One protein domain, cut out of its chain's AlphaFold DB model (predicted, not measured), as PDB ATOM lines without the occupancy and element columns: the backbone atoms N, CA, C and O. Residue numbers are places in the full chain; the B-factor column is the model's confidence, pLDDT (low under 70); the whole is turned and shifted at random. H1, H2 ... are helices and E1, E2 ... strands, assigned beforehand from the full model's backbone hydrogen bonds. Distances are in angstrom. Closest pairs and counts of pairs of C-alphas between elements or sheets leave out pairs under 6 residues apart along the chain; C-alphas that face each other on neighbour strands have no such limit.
ATOM      1  N   ARG A   8      74.595  49.817 105.844       98.50
ATOM      2  CA  ARG A   8      75.010  50.862 106.788       98.50
ATOM      3  C   ARG A   8      75.729  52.005 106.084       98.50
ATOM      4  O   ARG A   8      75.668  53.125 106.571       98.50
ATOM      5  N   ASP A   9      76.320  51.750 104.918       98.50
ATOM      6  CA  ASP A   9      76.944  52.768 104.062       98.50
ATOM      7  C   ASP A   9      75.934  53.527 103.190       98.50
ATOM      8  O   ASP A   9      76.328  54.278 102.304       98.50
ATOM      9  N   LEU A  10      74.630  53.347 103.428       98.00
ATOM     10  CA  LEU A  10      73.577  54.117 102.767       98.00
ATOM     11  C   LEU A  10      73.700  54.091 101.224       98.00
ATOM     12  O   LEU A  10      73.683  55.147 100.586       98.00
ATOM     13  N   PRO A  11      73.791  52.910 100.572       97.62
ATOM     14  CA  PRO A  11      73.977  52.821  99.117       97.62
ATOM     15  C   PRO A  11      72.817  53.419  98.300       97.62
ATOM     16  O   PRO A  11      72.937  53.583  97.089       97.62
ATOM     17  N   TYR A  12      71.687  53.724  98.947       96.81
ATOM     18  CA  TYR A  12      70.548  54.431  98.356       96.81
ATOM     19  C   TYR A  12      70.702  55.964  98.351       96.81
ATOM     20  O   TYR A  12      69.916  56.642  97.696       96.81
ATOM     21  N   VAL A  13      71.691  56.506  99.065       97.19
ATOM     22  CA  VAL A  13      72.018  57.944  99.137       97.19
ATOM     23  C   VAL A  13      73.311  58.217  98.375       97.19
ATOM     24  O   VAL A  13      73.403  59.133  97.560       97.19
ATOM     25  N   TRP A  14      74.304  57.368  98.620       96.38
ATOM     26  CA  TRP A  14      75.693  57.597  98.266       96.38
ATOM     27  C   TRP A  14      76.211  56.523  97.322       96.38
ATOM     28  O   TRP A  14      75.796  55.365  97.363       96.38
ATOM     29  N   SER A  15      77.169  56.880  96.469       94.50
ATOM     30  CA  SER A  15      77.662  55.969  95.437       94.50
ATOM     31  C   SER A  15      79.157  56.086  95.187       94.50
ATOM     32  O   SER A  15      79.779  57.144  95.310       94.50
ATOM     33  N   LYS A  16      79.744  54.965  94.752       95.56
ATOM     34  CA  LYS A  16      81.148  54.901  94.349       95.56
ATOM     35  C   LYS A  16      81.469  56.007  93.349       95.56
ATOM     36  O   LYS A  16      80.785  56.193  92.347       95.56
ATOM     37  N   GLY A  17      82.591  56.681  93.577       92.75
ATOM     38  CA  GLY A  17      83.078  57.728  92.683       92.75
ATOM     39  C   GLY A  17      82.467  59.112  92.902       92.75
ATOM     40  O   GLY A  17      82.928  60.034  92.234       92.75
ATOM     41  N   PHE A  18      81.535  59.288  93.844       93.81
ATOM     42  CA  PHE A  18      81.160  60.619  94.339       93.81
ATOM     43  C   PHE A  18      82.373  61.345  94.950       93.81
ATOM     44  O   PHE A  18      83.374  60.707  95.323       93.81
ATOM     45  N   TYR A  19      82.278  62.678  94.983       92.38
ATOM     46  CA  TYR A  19      83.261  63.613  95.549       92.38
ATOM     47  C   TYR A  19      84.694  63.427  95.024       92.38
ATOM     48  O   TYR A  19      85.669  63.368  95.773       92.38
ATOM     49  N   ARG A  20      84.854  63.307  93.699       93.12
ATOM     50  CA  ARG A  20      86.193  63.330  93.086       93.12
ATOM     51  C   ARG A  20      86.860  64.682  93.332       93.12
ATOM     52  O   ARG A  20      86.325  65.720  92.964       93.12
ATOM     53  N   MET A  21      88.065  64.639  93.890       91.94
ATOM     54  CA  MET A  21      88.854  65.820  94.221       91.94
ATOM     55  C   MET A  21      89.872  66.158  93.129       91.94
ATOM     56  O   MET A  21      90.628  65.294  92.680       91.94
ATOM     57  N   ASP A  22      89.970  67.440  92.780       96.31
ATOM     58  CA  ASP A  22      91.113  67.981  92.040       96.31
ATOM     59  C   ASP A  22      92.269  68.264  93.011       96.31
ATOM     60  O   ASP A  22      92.355  69.323  93.639       96.31
ATOM     61  N   GLN A  23      93.168  67.287  93.153       96.00
ATOM     62  CA  GLN A  23      94.286  67.379  94.097       96.00
ATOM     63  C   GLN A  23      95.259  68.508  93.745       96.00
ATOM     64  O   GLN A  23      95.834  69.128  94.638       96.00
ATOM     65  N   ALA A  24      95.470  68.766  92.451       96.62
ATOM     66  CA  ALA A  24      96.415  69.779  92.002       96.62
ATOM     67  C   ALA A  24      95.894  71.181  92.326       96.62
ATOM     68  O   ALA A  24      96.657  72.027  92.798       96.62
ATOM     69  N   LYS A  25      94.594  71.415  92.119       97.44
ATOM     70  CA  LYS A  25      93.936  72.660  92.516       97.44
ATOM     71  C   LYS A  25      93.943  72.839  94.032       97.44
ATOM     72  O   LYS A  25      94.341  73.911  94.482       97.44
ATOM     73  N   LEU A  26      93.590  71.805  94.804       96.69
ATOM     74  CA  LEU A  26      93.576  71.892  96.269       96.69
ATOM     75  C   LEU A  26      94.961  72.241  96.822       96.69
ATOM     76  O   LEU A  26      95.090  73.193  97.582       96.69
ATOM     77  N   ARG A  27      96.016  71.534  96.390       96.81
ATOM     78  CA  ARG A  27      97.391  71.768  96.872       96.81
ATOM     79  C   ARG A  27      97.863  73.208  96.678       96.81
ATOM     80  O   ARG A  27      98.626  73.696  97.501       96.81
ATOM     81  N   LYS A  28      97.402  73.893  95.627       97.19
ATOM     82  CA  LYS A  28      97.738  75.304  95.368       97.19
ATOM     83  C   LYS A  28      97.069  76.284  96.338       97.19
ATOM     84  O   LYS A  28      97.505  77.425  96.415       97.19
ATOM     85  N   GLN A  29      96.009  75.867  97.027       97.19
ATOM     86  CA  GLN A  29      95.228  76.706  97.943       97.19
ATOM     87  C   GLN A  29      95.594  76.489  99.417       97.19
ATOM     88  O   GLN A  29      95.175  77.272 100.266       97.19
ATOM     89  N   LEU A  30      96.357  75.438  99.731       97.31
ATOM     90  CA  LEU A  30      96.739  75.117 101.102       97.31
ATOM     91  C   LEU A  30      97.777  76.107 101.635       97.31
ATOM     92  O   LEU A  30      98.721  76.485 100.939       97.31
ATOM     93  N   SER A  31      97.619  76.494 102.899       97.00
ATOM     94  CA  SER A  31      98.624  77.292 103.597       97.00
ATOM     95  C   SER A  31      99.879  76.449 103.891       97.00
ATOM     96  O   SER A  31      99.777  75.225 104.005       97.00
ATOM     97  N   PRO A  32     101.059  77.070 104.085       93.75
ATOM     98  CA  PRO A  32     102.302  76.338 104.356       93.75
ATOM     99  C   PRO A  32     102.262  75.425 105.591       93.75
ATOM    100  O   PRO A  32     102.978  74.431 105.636       93.75
ATOM    101  N   GLY A  33     101.428  75.746 106.585       93.00
ATOM    102  CA  GLY A  33     101.240  74.936 107.794       93.00
ATOM    103  C   GLY A  33     100.223  73.801 107.644       93.00
ATOM    104  O   GLY A  33      99.902  73.154 108.635       93.00
ATOM    105  N   THR A  34      99.679  73.578 106.444       95.31
ATOM    106  CA  THR A  34      98.662  72.547 106.204       95.31
ATOM    107  C   THR A  34      99.272  71.310 105.562       95.31
ATOM    108  O   THR A  34      99.848  71.372 104.475       95.31
ATOM    109  N   GLN A  35      99.074  70.155 106.193       94.06
ATOM    110  CA  GLN A  35      99.466  68.869 105.631       94.06
ATOM    111  C   GLN A  35      98.274  68.202 104.936       94.06
ATOM    112  O   GLN A  35      97.239  67.963 105.549       94.06
ATOM    113  N   LEU A  36      98.444  67.850 103.659       95.31
ATOM    114  CA  LEU A  36      97.479  67.041 102.914       95.31
ATOM    115  C   LEU A  36      97.960  65.595 102.823       95.31
ATOM    116  O   LEU A  36      98.956  65.309 102.151       95.31
ATOM    117  N   VAL A  37      97.212  64.686 103.445       95.69
ATOM    118  CA  VAL A  37      97.456  63.241 103.391       95.69
ATOM    119  C   VAL A  37      96.462  62.607 102.420       95.69
ATOM    120  O   VAL A  37      95.256  62.745 102.587       95.69
ATOM    121  N   ILE A  38      96.967  61.929 101.386       95.62
ATOM    122  CA  ILE A  38      96.147  61.268 100.360       95.62
ATOM    123  C   ILE A  38      96.328  59.760 100.479       95.62
ATOM    124  O   ILE A  38      97.448  59.263 100.379       95.62
ATOM    125  N   GLY A  39      95.227  59.038 100.653       95.31
ATOM    126  CA  GLY A  39      95.218  57.583 100.732       95.31
ATOM    127  C   GLY A  39      93.925  57.064 101.346       95.31
ATOM    128  O   GLY A  39      93.027  57.837 101.668       95.31
ATOM    129  N   ASP A  40      93.850  55.746 101.497       96.12
ATOM    130  CA  ASP A  40      92.775  55.084 102.234       96.12
ATOM    131  C   ASP A  40      92.850  55.475 103.719       96.12
ATOM    132  O   ASP A  40      93.900  55.302 104.348       96.12
ATOM    133  N   VAL A  41      91.747  55.989 104.273       97.25
ATOM    134  CA  VAL A  41      91.677  56.473 105.660       97.25
ATOM    135  C   VAL A  41      92.048  55.392 106.671       97.25
ATOM    136  O   VAL A  41      92.729  55.690 107.649       97.25
ATOM    137  N   LYS A  42      91.729  54.121 106.389       97.00
ATOM    138  CA  LYS A  42      92.124  52.982 107.229       97.00
ATOM    139  C   LYS A  42      93.635  52.923 107.455       97.00
ATOM    140  O   LYS A  42      94.081  52.506 108.521       97.00
ATOM    141  N   GLN A  43      94.410  53.310 106.444       98.12
ATOM    142  CA  GLN A  43      95.870  53.310 106.488       98.12
ATOM    143  C   GLN A  43      96.408  54.651 106.983       98.12
ATOM    144  O   GLN A  43      97.282  54.695 107.845       98.12
ATOM    145  N   THR A  44      95.893  55.759 106.450       97.88
ATOM    146  CA  THR A  44      96.459  57.088 106.711       97.88
ATOM    147  C   THR A  44      96.193  57.580 108.128       97.88
ATOM    148  O   THR A  44      97.035  58.294 108.669       97.88
ATOM    149  N   VAL A  45      95.092  57.158 108.757       97.56
ATOM    150  CA  VAL A  45      94.767  57.523 110.144       97.56
ATOM    151  C   VAL A  45      95.831  57.044 111.136       97.56
ATOM    152  O   VAL A  45      96.102  57.715 112.128       97.56
ATOM    153  N   GLN A  46      96.506  55.930 110.838       97.06
ATOM    154  CA  GLN A  46      97.556  55.378 111.697       97.06
ATOM    155  C   GLN A  46      98.768  56.315 111.792       97.06
ATOM    156  O   GLN A  46      99.447  56.352 112.815       97.06
ATOM    157  N   ASN A  47      99.002  57.144 110.769       95.81
ATOM    158  CA  ASN A  47     100.122  58.084 110.743       95.81
ATOM    159  C   ASN A  47      99.959  59.241 111.740       95.81
ATOM    160  O   ASN A  47     100.934  59.941 112.008       95.81
ATOM    161  N   LEU A  48      98.765  59.438 112.315       95.62
ATOM    162  CA  LEU A  48      98.531  60.454 113.346       95.62
ATOM    163  C   LEU A  48      99.351  60.201 114.618       95.62
ATOM    164  O   LEU A  48      99.586  61.133 115.378       95.62
ATOM    165  N   VAL A  49      99.864  58.982 114.826       96.56
ATOM    166  CA  VAL A  49     100.827  58.696 115.905       96.56
ATOM    167  C   VAL A  49     102.127  59.503 115.773       96.56
ATOM    168  O   VAL A  49     102.831  59.706 116.757       96.56
ATOM    169  N   HIS A  50     102.439  59.973 114.564       95.31
ATOM    170  CA  HIS A  50     103.607  60.798 114.263       95.31
ATOM    171  C   HIS A  50     103.283  62.295 114.195       95.31
ATOM    172  O   HIS A  50     104.169  63.087 113.869       95.31
ATOM    173  N   ALA A  51     102.033  62.695 114.456       93.81
ATOM    174  CA  ALA A  51     101.669  64.104 114.500       93.81
ATOM    175  C   ALA A  51     102.445  64.810 115.631       93.81
ATOM    176  O   ALA A  51     102.609  64.234 116.708       93.81
ATOM    177  N   PRO A  52     102.937  66.041 115.400       92.69
ATOM    178  CA  PRO A  52     103.740  66.755 116.392       92.69
ATOM    179  C   PRO A  52     102.925  67.177 117.619       92.69
ATOM    180  O   PRO A  52     103.474  67.274 118.713       92.69
ATOM    181  N   ASP A  53     101.622  67.394 117.435       95.88
ATOM    182  CA  ASP A  53     100.709  67.905 118.448       95.88
ATOM    183  C   ASP A  53      99.507  66.966 118.628       95.88
ATOM    184  O   ASP A  53      99.071  66.323 117.665       95.88
ATOM    185  N   PRO A  54      98.933  66.892 119.844       97.50
ATOM    186  CA  PRO A  54      97.754  66.080 120.099       97.50
ATOM    187  C   PRO A  54      96.520  66.621 119.367       97.50
ATOM    188  O   PRO A  54      96.287  67.828 119.279       97.50
ATOM    189  N   ILE A  55      95.665  65.707 118.917       98.06
ATOM    190  CA  ILE A  55      94.381  66.014 118.288       98.06
ATOM    191  C   ILE A  55      93.484  66.751 119.292       98.06
ATOM    192  O   ILE A  55      93.125  66.205 120.340       98.06
ATOM    193  N   GLY A  56      93.103  67.986 118.958       98.06
ATOM    194  CA  GLY A  56      92.129  68.779 119.717       98.06
ATOM    195  C   GLY A  56      90.752  68.894 119.058       98.06
ATOM    196  O   GLY A  56      89.757  69.129 119.749       98.06
ATOM    197  N   PHE A  57      90.683  68.686 117.742       98.62
ATOM    198  CA  PHE A  57      89.454  68.733 116.959       98.62
ATOM    199  C   PHE A  57      89.519  67.768 115.768       98.62
ATOM    200  O   PHE A  57      90.587  67.609 115.174       98.62
ATOM    201  N   VAL A  58      88.383  67.172 115.405       98.56
ATOM    202  CA  VAL A  58      88.218  66.362 114.188       98.56
ATOM    203  C   VAL A  58      86.904  66.732 113.501       98.56
ATOM    204  O   VAL A  58      85.877  66.835 114.161       98.56
ATOM    205  N   ALA A  59      86.916  66.905 112.183       98.62
ATOM    206  CA  ALA A  59      85.698  66.962 111.378       98.62
ATOM    207  C   ALA A  59      85.607  65.683 110.540       98.62
ATOM    208  O   ALA A  59      86.501  65.409 109.740       98.62
ATOM    209  N   PHE A  60      84.562  64.898 110.781       98.62
ATOM    210  CA  PHE A  60      84.196  63.714 110.019       98.62
ATOM    211  C   PHE A  60      83.179  64.128 108.953       98.62
ATOM    212  O   PHE A  60      82.143  64.708 109.265       98.62
ATOM    213  N   ASP A  61      83.553  63.878 107.705       97.44
ATOM    214  CA  ASP A  61      82.793  64.144 106.484       97.44
ATOM    215  C   ASP A  61      83.197  63.026 105.514       97.44
ATOM    216  O   ASP A  61      84.177  63.123 104.764       97.44
ATOM    217  N   LEU A  62      82.617  61.848 105.752       96.94
ATOM    218  CA  LEU A  62      83.034  60.590 105.130       96.94
ATOM    219  C   LEU A  62      81.866  59.802 104.536       96.94
ATOM    220  O   LEU A  62      82.140  58.762 103.917       96.94
ATOM    221  N   ASP A  63      80.625  60.272 104.735       96.88
ATOM    222  CA  ASP A  63      79.334  59.735 104.288       96.88
ATOM    223  C   ASP A  63      78.972  58.323 104.800       96.88
ATOM    224  O   ASP A  63      77.830  58.014 105.153       96.88
ATOM    225  N   TYR A  64      79.945  57.415 104.791       98.25
ATOM    226  CA  TYR A  64      79.814  55.988 105.033       98.25
ATOM    227  C   TYR A  64      80.083  55.628 106.483       98.25
ATOM    228  O   TYR A  64      81.117  55.983 107.047       98.25
ATOM    229  N   TYR A  65      79.239  54.745 107.020       98.62
ATOM    230  CA  TYR A  65      79.515  54.020 108.258       98.62
ATOM    231  C   TYR A  65      80.918  53.389 108.248       98.62
ATOM    232  O   TYR A  65      81.678  53.541 109.205       98.62
ATOM    233  N   SER A  66      81.287  52.695 107.167       98.56
ATOM    234  CA  SER A  66      82.542  51.949 107.074       98.56
ATOM    235  C   SER A  66      83.768  52.864 107.060       98.56
ATOM    236  O   SER A  66      84.746  52.579 107.755       98.56
ATOM    237  N   SER A  67      83.705  53.981 106.331       98.38
ATOM    238  CA  SER A  67      84.752  55.008 106.311       98.38
ATOM    239  C   SER A  67      84.878  55.697 107.670       98.38
ATOM    240  O   SER A  67      85.987  55.829 108.190       98.38
ATOM    241  N   THR A  68      83.755  56.076 108.288       98.75
ATOM    242  CA  THR A  68      83.743  56.734 109.602       98.75
ATOM    243  C   THR A  68      84.271  55.807 110.692       98.75
ATOM    244  O   THR A  68      85.113  56.223 111.484       98.75
ATOM    245  N   MET A  69      83.913  54.517 110.683       98.62
ATOM    246  CA  MET A  69      84.512  53.518 111.583       98.62
ATOM    247  C   MET A  69      86.029  53.393 111.405       98.62
ATOM    248  O   MET A  69      86.757  53.277 112.391       98.62
ATOM    249  N   GLN A  70      86.525  53.428 110.165       98.56
ATOM    250  CA  GLN A  70      87.965  53.395 109.896       98.56
ATOM    251  C   GLN A  70      88.669  54.663 110.392       98.56
ATOM    252  O   GLN A  70      89.764  54.569 110.938       98.56
ATOM    253  N   ALA A  71      88.047  55.834 110.249       98.56
ATOM    254  CA  ALA A  71      88.591  57.096 110.743       98.56
ATOM    255  C   ALA A  71      88.565  57.196 112.279       98.56
ATOM    256  O   ALA A  71      89.509  57.707 112.881       98.56
ATOM    257  N   LEU A  72      87.535  56.650 112.934       98.62
ATOM    258  CA  LEU A  72      87.433  56.598 114.397       98.62
ATOM    259  C   LEU A  72      88.563  55.785 115.051       98.62
ATOM    260  O   LEU A  72      88.855  55.997 116.230       98.62
ATOM    261  N   ALA A  73      89.268  54.937 114.292       97.50
ATOM    262  CA  ALA A  73      90.485  54.266 114.754       97.50
ATOM    263  C   ALA A  73      91.612  55.244 115.152       97.50
ATOM    264  O   ALA A  73      92.538  54.849 115.858       97.50
ATOM    265  N   ALA A  74      91.522  56.534 114.789       97.69
ATOM    266  CA  ALA A  74      92.377  57.591 115.341       97.69
ATOM    267  C   ALA A  74      92.392  57.595 116.880       97.69
ATOM    268  O   ALA A  74      93.402  57.924 117.504       97.69
ATOM    269  N   PHE A  75      91.273  57.211 117.501       97.88
ATOM    270  CA  PHE A  75      91.109  57.186 118.952       97.88
ATOM    271  C   PHE A  75      91.531  55.861 119.604       97.88
ATOM    272  O   PHE A  75      91.498  55.755 120.829       97.88
ATOM    273  N   ASP A  76      91.998  54.891 118.813       95.88
ATOM    274  CA  ASP A  76      92.661  53.676 119.310       95.88
ATOM    275  C   ASP A  76      94.183  53.851 119.431       95.88
ATOM    276  O   ASP A  76      94.868  53.029 120.038       95.88
ATOM    277  N   LEU A  77      94.722  54.941 118.876       97.06
ATOM    278  CA  LEU A  77      96.121  55.324 119.038       97.06
ATOM    279  C   LEU A  77      96.439  55.654 120.513       97.06
ATOM    280  O   LEU A  77      95.514  55.875 121.306       97.06
ATOM    281  N   PRO A  78      97.727  55.719 120.910       97.25
ATOM    282  CA  PRO A  78      98.108  56.035 122.287       97.25
ATOM    283  C   PRO A  78      97.443  57.314 122.806       97.25
ATOM    284  O   PRO A  78      97.335  58.290 122.076       97.25
ATOM    285  N   HIS A  79      97.054  57.350 124.083       96.56
ATOM    286  CA  HIS A  79      96.351  58.499 124.681       96.56
ATOM    287  C   HIS A  79      97.071  59.846 124.474       96.56
ATOM    288  O   HIS A  79      96.421  60.880 124.407       96.56
ATOM    289  N   SER A  80      98.402  59.843 124.332       96.25
ATOM    290  CA  SER A  80      99.210  61.038 124.067       96.25
ATOM    291  C   SER A  80      98.951  61.696 122.708       96.25
ATOM    292  O   SER A  80      99.362  62.834 122.512       96.25
ATOM    293  N   THR A  81      98.294  61.012 121.765       97.75
ATOM    294  CA  THR A  81      97.987  61.563 120.434       97.75
ATOM    295  C   THR A  81      96.766  62.479 120.435       97.75
ATOM    296  O   THR A  81      96.418  63.030 119.394       97.75
ATOM    297  N   ARG A  82      96.087  62.655 121.572       97.88
ATOM    298  CA  ARG A  82      94.841  63.420 121.675       97.88
ATOM    299  C   ARG A  82      94.731  64.153 123.002       97.88
ATOM    300  O   ARG A  82      95.327  63.765 123.999       97.88
ATOM    301  N   LEU A  83      93.932  65.214 123.013       97.94
ATOM    302  CA  LEU A  83      93.516  65.867 124.251       97.94
ATOM    303  C   LEU A  83      92.577  64.947 125.062       97.94
ATOM    304  O   LEU A  83      91.918  64.082 124.484       97.94
ATOM    305  N   PRO A  84      92.432  65.150 126.391       97.62
ATOM    306  CA  PRO A  84      91.518  64.350 127.222       97.62
ATOM    307  C   PRO A  84      90.053  64.428 126.769       97.62
ATOM    308  O   PRO A  84      89.254  63.535 127.056       97.62
ATOM    309  N   ARG A  85      89.694  65.532 126.107       98.06
ATOM    310  CA  ARG A  85      88.399  65.770 125.477       98.06
ATOM    311  C   ARG A  85      88.647  66.345 124.088       98.06
ATOM    312  O   ARG A  85      89.335  67.361 123.990       98.06
ATOM    313  N   VAL A  86      88.106  65.716 123.048       98.56
ATOM    314  CA  VAL A  86      88.305  66.128 121.646       98.56
ATOM    315  C   VAL A  86      86.963  66.490 121.039       98.56
ATOM    316  O   VAL A  86      86.045  65.673 121.040       98.56
ATOM    317  N   TYR A  87      86.845  67.700 120.506       98.50
ATOM    318  CA  TYR A  87      85.637  68.108 119.795       98.50
ATOM    319  C   TYR A  87      85.600  67.432 118.426       98.50
ATOM    320  O   TYR A  87      86.590  67.436 117.699       98.50
ATOM    321  N   CYS A  88      84.464  66.847 118.084       98.81
ATOM    322  CA  CYS A  88      84.249  66.141 116.833       98.81
ATOM    323  C   CYS A  88      83.024  66.725 116.129       98.81
ATOM    324  O   CYS A  88      81.977  66.866 116.754       98.81
ATOM    325  N   TYR A  89      83.144  67.065 114.854       98.69
ATOM    326  CA  TYR A  89      82.018  67.409 113.986       98.69
ATOM    327  C   TYR A  89      81.685  66.213 113.087       98.69
ATOM    328  O   TYR A  89      82.616  65.553 112.637       98.69
ATOM    329  N   PHE A  90      80.402  65.945 112.843       98.69
ATOM    330  CA  PHE A  90      79.908  64.870 111.970       98.69
ATOM    331  C   PHE A  90      78.934  65.450 110.936       98.69
ATOM    332  O   PHE A  90      77.853  65.918 111.313       98.69
ATOM    333  N   ASP A  91      79.322  65.478 109.660       97.62
ATOM    334  CA  ASP A  91      78.536  66.134 108.603       97.62
ATOM    335  C   ASP A  91      77.260  65.346 108.261       97.62
ATOM    336  O   ASP A  91      76.149  65.886 108.266       97.62
ATOM    337  N   ASP A  92      77.388  64.027 108.110       96.31
ATOM    338  CA  ASP A  92      76.349  63.161 107.544       96.31
ATOM    339  C   ASP A  92      75.447  62.539 108.615       96.31
ATOM    340  O   ASP A  92      75.259  61.321 108.710       96.31
ATOM    341  N   ILE A  93      74.876  63.403 109.455       96.75
ATOM    342  CA  ILE A  93      73.878  63.010 110.465       96.75
ATOM    343  C   ILE A  93      72.584  63.824 110.396       96.75
ATOM    344  O   ILE A  93      71.654  63.555 111.162       96.75
ATOM    345  N   LEU A  94      72.526  64.827 109.515       94.25
ATOM    346  CA  LEU A  94      71.392  65.744 109.398       94.25
ATOM    347  C   LEU A  94      70.792  65.769 107.988       94.25
ATOM    348  O   LEU A  94      69.587  65.568 107.848       94.25
ATOM    349  N   TYR A  95      71.610  66.001 106.959       92.31
ATOM    350  CA  TYR A  95      71.171  66.099 105.564       92.31
ATOM    351  C   TYR A  95      71.926  65.119 104.655       92.31
ATOM    352  O   TYR A  95      73.062  64.770 104.967       92.31
ATOM    353  N   PRO A  96      71.317  64.661 103.549       94.69
ATOM    354  CA  PRO A  96      69.954  64.970 103.114       94.69
ATOM    355  C   PRO A  96      68.878  64.201 103.902       94.69
ATOM    356  O   PRO A  96      69.131  63.145 104.472       94.69
ATOM    357  N   GLU A  97      67.641  64.701 103.907       93.50
ATOM    358  CA  GLU A  97      66.525  64.128 104.674       93.50
ATOM    359  C   GLU A  97      66.167  62.700 104.241       93.50
ATOM    360  O   GLU A  97      65.823  61.858 105.071       93.50
ATOM    361  N   PHE A  98      66.313  62.399 102.947       95.62
ATOM    362  CA  PHE A  98      66.059  61.068 102.399       95.62
ATOM    363  C   PHE A  98      67.140  60.050 102.781       95.62
ATOM    364  O   PHE A  98      66.958  58.857 102.532       95.62
ATOM    365  N   ALA A  99      68.245  60.486 103.402       97.00
ATOM    366  CA  ALA A  99      69.213  59.572 103.989       97.00
ATOM    367  C   ALA A  99      68.657  58.847 105.219       97.00
ATOM    368  O   ALA A  99      69.110  57.741 105.523       97.00
ATOM    369  N   CYS A 100      67.632  59.407 105.878       96.88
ATOM    370  CA  CYS A 100      66.950  58.790 107.018       96.88
ATOM    371  C   CYS A 100      67.935  58.338 108.114       96.88
ATOM    372  O   CYS A 100      67.837  57.213 108.622       96.88
ATOM    373  N   TYR A 101      68.907  59.196 108.447       97.06
ATOM    374  CA  TYR A 101      69.952  58.887 109.422       97.06
ATOM    375  C   TYR A 101      69.365  58.423 110.751       97.06
ATOM    376  O   TYR A 101      68.419  58.999 111.288       97.06
ATOM    377  N   ASN A 102      69.939  57.354 111.288       97.56
ATOM    378  CA  ASN A 102      69.537  56.779 112.560       97.56
ATOM    379  C   ASN A 102      70.709  55.979 113.154       97.56
ATOM    380  O   ASN A 102      71.671  55.691 112.445       97.56
ATOM    381  N   PRO A 103      70.642  55.551 114.426       98.44
ATOM    382  CA  PRO A 103      71.734  54.816 115.068       98.44
ATOM    383  C   PRO A 103      72.122  53.468 114.436       98.44
ATOM    384  O   PRO A 103      73.036  52.834 114.949       98.44
ATOM    385  N   TRP A 104      71.447  52.990 113.384       98.56
ATOM    386  CA  TRP A 104      71.762  51.750 112.660       98.56
ATOM    387  C   TRP A 104      72.266  51.974 111.226       98.56
ATOM    388  O   TRP A 104      72.547  50.991 110.543       98.56
ATOM    389  N   THR A 105      72.410  53.222 110.765       98.38
ATOM    390  CA  THR A 105      73.029  53.558 109.471       98.38
ATOM    391  C   THR A 105      73.996  54.748 109.566       98.38
ATOM    392  O   THR A 105      73.987  55.496 110.545       98.38
ATOM    393  N   GLY A 106      74.853  54.911 108.554       98.44
ATOM    394  CA  GLY A 106      75.758  56.051 108.395       98.44
ATOM    395  C   GLY A 106      76.682  56.289 109.591       98.44
ATOM    396  O   GLY A 106      77.051  55.371 110.332       98.44
ATOM    397  N   GLU A 107      77.035  57.553 109.800       98.56
ATOM    398  CA  GLU A 107      77.946  57.957 110.872       98.56
ATOM    399  C   GLU A 107      77.359  57.709 112.268       98.56
ATOM    400  O   GLU A 107      78.079  57.287 113.170       98.56
ATOM    401  N   LEU A 108      76.041  57.857 112.455       98.69
ATOM    402  CA  LEU A 108      75.382  57.575 113.739       98.69
ATOM    403  C   LEU A 108      75.542  56.107 114.170       98.69
ATOM    404  O   LEU A 108      75.739  55.827 115.356       98.69
ATOM    405  N   CYS A 109      75.510  55.168 113.220       98.75
ATOM    406  CA  CYS A 109      75.824  53.763 113.484       98.75
ATOM    407  C   CYS A 109      77.282  53.561 113.888       98.75
ATOM    408  O   CYS A 109      77.560  52.795 114.811       98.75
ATOM    409  N   ALA A 110      78.205  54.269 113.232       98.81
ATOM    410  CA  ALA A 110      79.628  54.192 113.547       98.81
ATOM    411  C   ALA A 110      79.888  54.695 114.972       98.81
ATOM    412  O   ALA A 110      80.548  54.022 115.759       98.81
ATOM    413  N   ILE A 111      79.280  55.823 115.347       98.75
ATOM    414  CA  ILE A 111      79.357  56.395 116.698       98.75
ATOM    415  C   ILE A 111      78.818  55.412 117.746       98.75
ATOM    416  O   ILE A 111      79.466  55.182 118.772       98.75
ATOM    417  N   ARG A 112      77.642  54.812 117.502       98.81
ATOM    418  CA  ARG A 112      77.052  53.832 118.425       98.81
ATOM    419  C   ARG A 112      77.981  52.637 118.625       98.81
ATOM    420  O   ARG A 112      78.331  52.330 119.762       98.81
ATOM    421  N   GLU A 113      78.391  51.982 117.544       98.75
ATOM    422  CA  GLU A 113      79.215  50.773 117.634       98.75
ATOM    423  C   GLU A 113      80.612  51.069 118.194       98.75
ATOM    424  O   GLU A 113      81.133  50.288 118.991       98.75
ATOM    425  N   PHE A 114      81.194  52.228 117.866       98.69
ATOM    426  CA  PHE A 114      82.433  52.699 118.484       98.69
ATOM    427  C   PHE A 114      82.310  52.758 120.010       98.69
ATOM    428  O   PHE A 114      83.181  52.243 120.721       98.69
ATOM    429  N   ASN A 115      81.210  53.336 120.502       98.69
ATOM    430  CA  ASN A 115      80.908  53.433 121.926       98.69
ATOM    431  C   ASN A 115      80.618  52.072 122.564       98.69
ATOM    432  O   ASN A 115      81.007  51.852 123.708       98.69
ATOM    433  N   GLU A 116      79.933  51.162 121.878       98.50
ATOM    434  CA  GLU A 116      79.642  49.815 122.394       98.50
ATOM    435  C   GLU A 116      80.915  48.972 122.536       98.50
ATOM    436  O   GLU A 116      81.071  48.235 123.510       98.50
ATOM    437  N   GLN A 117      81.857  49.127 121.606       98.00
ATOM    438  CA  GLN A 117      83.121  48.386 121.591       98.00
ATOM    439  C   GLN A 117      84.143  48.900 122.616       98.00
ATOM    440  O   GLN A 117      85.046  48.159 123.006       98.00
ATOM    441  N   ARG A 118      84.026  50.156 123.066       96.62
ATOM    442  CA  ARG A 118      85.012  50.806 123.949       96.62
ATOM    443  C   ARG A 118      84.408  51.130 125.300       96.62
ATOM    444  O   ARG A 118      83.376  51.782 125.393       96.62
ATOM    445  N   LYS A 119      85.062  50.711 126.384       95.44
ATOM    446  CA  LYS A 119      84.594  51.003 127.751       95.44
ATOM    447  C   LYS A 119      84.975  52.407 128.216       95.44
ATOM    448  O   LYS A 119      84.159  53.078 128.839       95.44
ATOM    449  N   GLU A 120      86.188  52.838 127.893       96.31
ATOM    450  CA  GLU A 120      86.841  53.984 128.541       96.31
ATOM    451  C   GLU A 120      86.985  55.212 127.638       96.31
ATOM    452  O   GLU A 120      87.365  56.284 128.099       96.31
ATOM    453  N   VAL A 121      86.651  55.057 126.360       97.62
ATOM    454  CA  VAL A 121      86.609  56.144 125.391       97.62
ATOM    455  C   VAL A 121      85.187  56.231 124.867       97.62
ATOM    456  O   VAL A 121      84.652  55.229 124.389       97.62
ATOM    457  N   LYS A 122      84.558  57.400 125.007       98.56
ATOM    458  CA  LYS A 122      83.155  57.612 124.629       98.56
ATOM    459  C   LYS A 122      82.990  58.872 123.808       98.56
ATOM    460  O   LYS A 122      83.525  59.911 124.161       98.56
ATOM    461  N   LEU A 123      82.209  58.781 122.751       98.50
ATOM    462  CA  LEU A 123      81.858  59.880 121.874       98.50
ATOM    463  C   LEU A 123      80.388  60.244 122.101       98.50
ATOM    464  O   LEU A 123      79.497  59.441 121.822       98.50
ATOM    465  N   CYS A 124      80.134  61.436 122.631       98.00
ATOM    466  CA  CYS A 124      78.799  61.874 123.044       98.00
ATOM    467  C   CYS A 124      78.458  63.232 122.421       98.00
ATOM    468  O   CYS A 124      79.369  64.040 122.260       98.00
ATOM    469  N   PRO A 125      77.182  63.542 122.127       97.62
ATOM    470  CA  PRO A 125      76.796  64.889 121.714       97.62
ATOM    471  C   PRO A 125      77.237  65.931 122.746       97.62
ATOM    472  O   PRO A 125      77.142  65.685 123.955       97.62
ATOM    473  N   LEU A 126      77.660  67.115 122.295       97.50
ATOM    474  CA  LEU A 126      77.874  68.230 123.209       97.50
ATOM    475  C   LEU A 126      76.520  68.721 123.720       97.50
ATOM    476  O   LEU A 126      75.805  69.477 123.057       97.50
ATOM    477  N   HIS A 127      76.167  68.247 124.912       95.69
ATOM    478  CA  HIS A 127      74.847  68.452 125.475       95.69
ATOM    479  C   HIS A 127      74.487  69.942 125.528       95.69
ATOM    480  O   HIS A 127      75.237  70.764 126.050       95.69
ATOM    481  N   LEU A 128      73.319  70.271 124.971       95.38
ATOM    482  CA  LEU A 128      72.746  71.617 124.926       95.38
ATOM    483  C   LEU A 128      73.568  72.667 124.157       95.38
ATOM    484  O   LEU A 128      73.297  73.854 124.334       95.38
ATOM    485  N   LEU A 129      74.498  72.291 123.264       95.94
ATOM    486  CA  LEU A 129      75.280  73.274 122.492       95.94
ATOM    487  C   LEU A 129      74.406  74.332 121.811       95.94
ATOM    488  O   LEU A 129      74.697  75.522 121.920       95.94
ATOM    489  N   ARG A 130      73.303  73.919 121.181       93.56
ATOM    490  CA  ARG A 130      72.357  74.841 120.536       93.56
ATOM    491  C   ARG A 130      71.795  75.920 121.476       93.56
ATOM    492  O   ARG A 130      71.469  77.005 121.020       93.56
ATOM    493  N   TRP A 131      71.703  75.636 122.776       94.69
ATOM    494  CA  TRP A 131      71.176  76.552 123.796       94.69
ATOM    495  C   TRP A 131      72.264  77.408 124.447       94.69
ATOM    496  O   TRP A 131      71.962  78.434 125.045       94.69
ATOM    497  N   MET A 132      73.530  76.996 124.339       94.38
ATOM    498  CA  MET A 132      74.674  77.766 124.838       94.38
ATOM    499  C   MET A 132      75.074  78.906 123.894       94.38
ATOM    500  O   MET A 132      75.838  79.789 124.283       94.38
ATOM    501  N   ARG A 133      74.604  78.885 122.641       92.25
ATOM    502  CA  ARG A 133      74.940  79.895 121.635       92.25
ATOM    503  C   ARG A 133      73.878  80.997 121.583       92.25
ATOM    504  O   ARG A 133      72.694  80.685 121.667       92.25
ATOM    505  N   PRO A 134      74.267  82.269 121.359       93.94
ATOM    506  CA  PRO A 134      73.306  83.356 121.142       93.94
ATOM    507  C   PRO A 134      72.375  83.115 119.946       93.94
ATOM    508  O   PRO A 134      71.223  83.539 119.959       93.94
ATOM    509  N   HIS A 135      72.885  82.422 118.922       94.38
ATOM    510  CA  HIS A 135      72.144  82.041 117.727       94.38
ATOM    511  C   HIS A 135      72.268  80.526 117.519       94.38
ATOM    512  O   HIS A 135      73.385  80.047 117.267       94.38
ATOM    513  N   PRO A 136      71.166  79.766 117.675       93.31
ATOM    514  CA  PRO A 136      71.159  78.341 117.388       93.31
ATOM    515  C   PRO A 136      71.290  78.116 115.881       93.31
ATOM    516  O   PRO A 136      70.643  78.789 115.086       93.31
ATOM    517  N   GLU A 137      72.107  77.139 115.506       94.69
ATOM    518  CA  GLU A 137      72.350  76.734 114.121       94.69
ATOM    519  C   GLU A 137      72.232  75.211 113.991       94.69
ATOM    520  O   GLU A 137      72.590  74.512 114.946       94.69
ATOM    521  N   PRO A 138      71.804  74.668 112.833       92.25
ATOM    522  CA  PRO A 138      71.636  73.223 112.652       92.25
ATOM    523  C   PRO A 138      72.893  72.407 112.993       92.25
ATOM    524  O   PRO A 138      72.807  71.375 113.655       92.25
ATOM    525  N   TRP A 139      74.078  72.929 112.662       94.50
ATOM    526  CA  TRP A 139      75.352  72.272 112.963       94.50
ATOM    527  C   TRP A 139      75.637  72.106 114.458       94.50
ATOM    528  O   TRP A 139      76.520  71.345 114.845       94.50
ATOM    529  N   ASN A 140      74.903  72.789 115.341       95.75
ATOM    530  CA  ASN A 140      75.104  72.648 116.782       95.75
ATOM    531  C   ASN A 140      74.781  71.234 117.281       95.75
ATOM    532  O   ASN A 140      75.343  70.815 118.289       95.75
ATOM    533  N   ASP A 141      73.933  70.492 116.571       95.19
ATOM    534  CA  ASP A 141      73.637  69.090 116.885       95.19
ATOM    535  C   ASP A 141      74.622  68.104 116.250       95.19
ATOM    536  O   ASP A 141      74.621  66.921 116.582       95.19
ATOM    537  N   GLN A 142      75.487  68.605 115.369       97.56
ATOM    538  CA  GLN A 142      76.540  67.854 114.690       97.56
ATOM    539  C   GLN A 142      77.853  67.843 115.480       97.56
ATOM    540  O   GLN A 142      78.820  67.208 115.066       97.56
ATOM    541  N   ILE A 143      77.898  68.511 116.641       98.25
ATOM    542  CA  ILE A 143      79.067  68.534 117.522       98.25
ATOM    543  C   ILE A 143      78.956  67.468 118.609       98.25
ATOM    544  O   ILE A 143      78.068  67.483 119.464       98.25
ATOM    545  N   TYR A 144      79.952  66.596 118.614       98.69
ATOM    546  CA  TYR A 144      80.210  65.569 119.603       98.69
ATOM    547  C   TYR A 144      81.516  65.879 120.336       98.69
ATOM    548  O   TYR A 144      82.354  66.659 119.882       98.69
ATOM    549  N   VAL A 145      81.702  65.260 121.491       98.69
ATOM    550  CA  VAL A 145      82.936  65.299 122.262       98.69
ATOM    551  C   VAL A 145      83.355  63.867 122.541       98.69
ATOM    552  O   VAL A 145      82.594  63.077 123.102       98.69
ATOM    553  N   LEU A 146      84.573  63.530 122.130       98.75
ATOM    554  CA  LEU A 146      85.257  62.333 122.582       98.75
ATOM    555  C   LEU A 146      85.756  62.582 124.002       98.75
ATOM    556  O   LEU A 146      86.447  63.565 124.250       98.75
ATOM    557  N   HIS A 147      85.455  61.672 124.911       98.50
ATOM    558  CA  HIS A 147      85.962  61.620 126.267       98.50
ATOM    559  C   HIS A 147      86.912  60.435 126.384       98.50
ATOM    560  O   HIS A 147      86.489  59.301 126.180       98.50
ATOM    561  N   ASP A 148      88.170  60.697 126.729       98.25
ATOM    562  CA  ASP A 148      89.149  59.662 127.054       98.25
ATOM    563  C   ASP A 148      89.340  59.602 128.572       98.25
ATOM    564  O   ASP A 148      90.124  60.361 129.144       98.25
ATOM    565  N   PHE A 149      88.599  58.709 129.231       97.81
ATOM    566  CA  PHE A 149      88.580  58.617 130.692       97.81
ATOM    567  C   PHE A 149      89.911  58.137 131.293       97.81
ATOM    568  O   PHE A 149      90.126  58.324 132.489       97.81
TER     569      PHE A 149
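This is residues 8 to 149 of the 166 residues of an uncharacterized protein of Acidobacteria bacterium (UniProt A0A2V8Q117). A strongly twisted sheet of four strands has H3 and H4 over one face; H2, H3 and H4 form a row, with H2 on the far side of H3 from H4. The short H6 is on the opposite face, beside the strands, with H5 packed on it, while H1 lies away from this body and residues 16 to 22 and 28 to 34 stick out. The printed part has 142 residues, with six named helices and four named strands in the order H1 H2 E1 H3 E2 H4 E3 H5 H6 E4; the mixed sheet runs E1 E2 E4 E3, and the class is mixed, helices and strands. It is compact, with a radius of gyration of the C-alphas of 15.8 A and spans of 37 by 37 by 36 A.

H1, residues 23 to 29, and H2, residues 41 to 50, are apart. H2 touches H3, residues 65 to 76, at a shallow tilt of 16 degrees, the same way; the closest C-alphas, of Lys 42 and Gln 70, are 5.0 A apart. E1, residues 55 to 60, H3 and E2, residues 82 to 90, make a strand-helix-strand unit, two parallel neighbour strands with a helix between, its crossover right-handed; N 58 and O 87 are 2.9 A apart. H3 lies over E2 at a height over the sheet of 9.7 A. H4, residues 106 to 117, touches H3 at a steep tilt of 40 degrees, closest at the C-alphas of Tyr 65 and Gly 106, 4.3 A. H3 and H4 on the same face make two layers, helices and sheet. E2, H4 and E3, residues 121 to 125, form a split unit, also right-handed, with E4, residues 143 to 148, between its strands. E4 is antiparallel to both: N 88 and O 144 are 2.8 A apart, N 147 and O 122 2.7 A. H5, residues 129 to 132, touches H6, residues 138 to 142, closest at the C-alphas of Arg 130 and Asn 140, 5.1 A. In H4 every O i to N i+4 pair is within hydrogen-bond range, against 2 of 3 in H1, 1 of 6 in H2, 4 of 8 in H3 and 0 of 1 in H6; O i to N i+3 gives 6 of 7 in H2 and 2 of 2 in H6, and H5 is too short for an i+4 pair.

H1 begins at C-alpha 23, (94.286, 67.379, 94.097). H2 is 15.3 A long, H3 17.2 A, H4 16.9 A, E2 17.9 A and E4 16.5 A. E2 bends by 93 degrees at residue 85. E4 ends at C-alpha 148, (89.149, 59.662, 127.054).

The C-alphas farthest apart, of Lys 28 and Lys 119, are 42.6 A apart. The printed part has no cut; its long links are H1 to H2 and E2 to H4. No printed residue is under 70 in pLDDT.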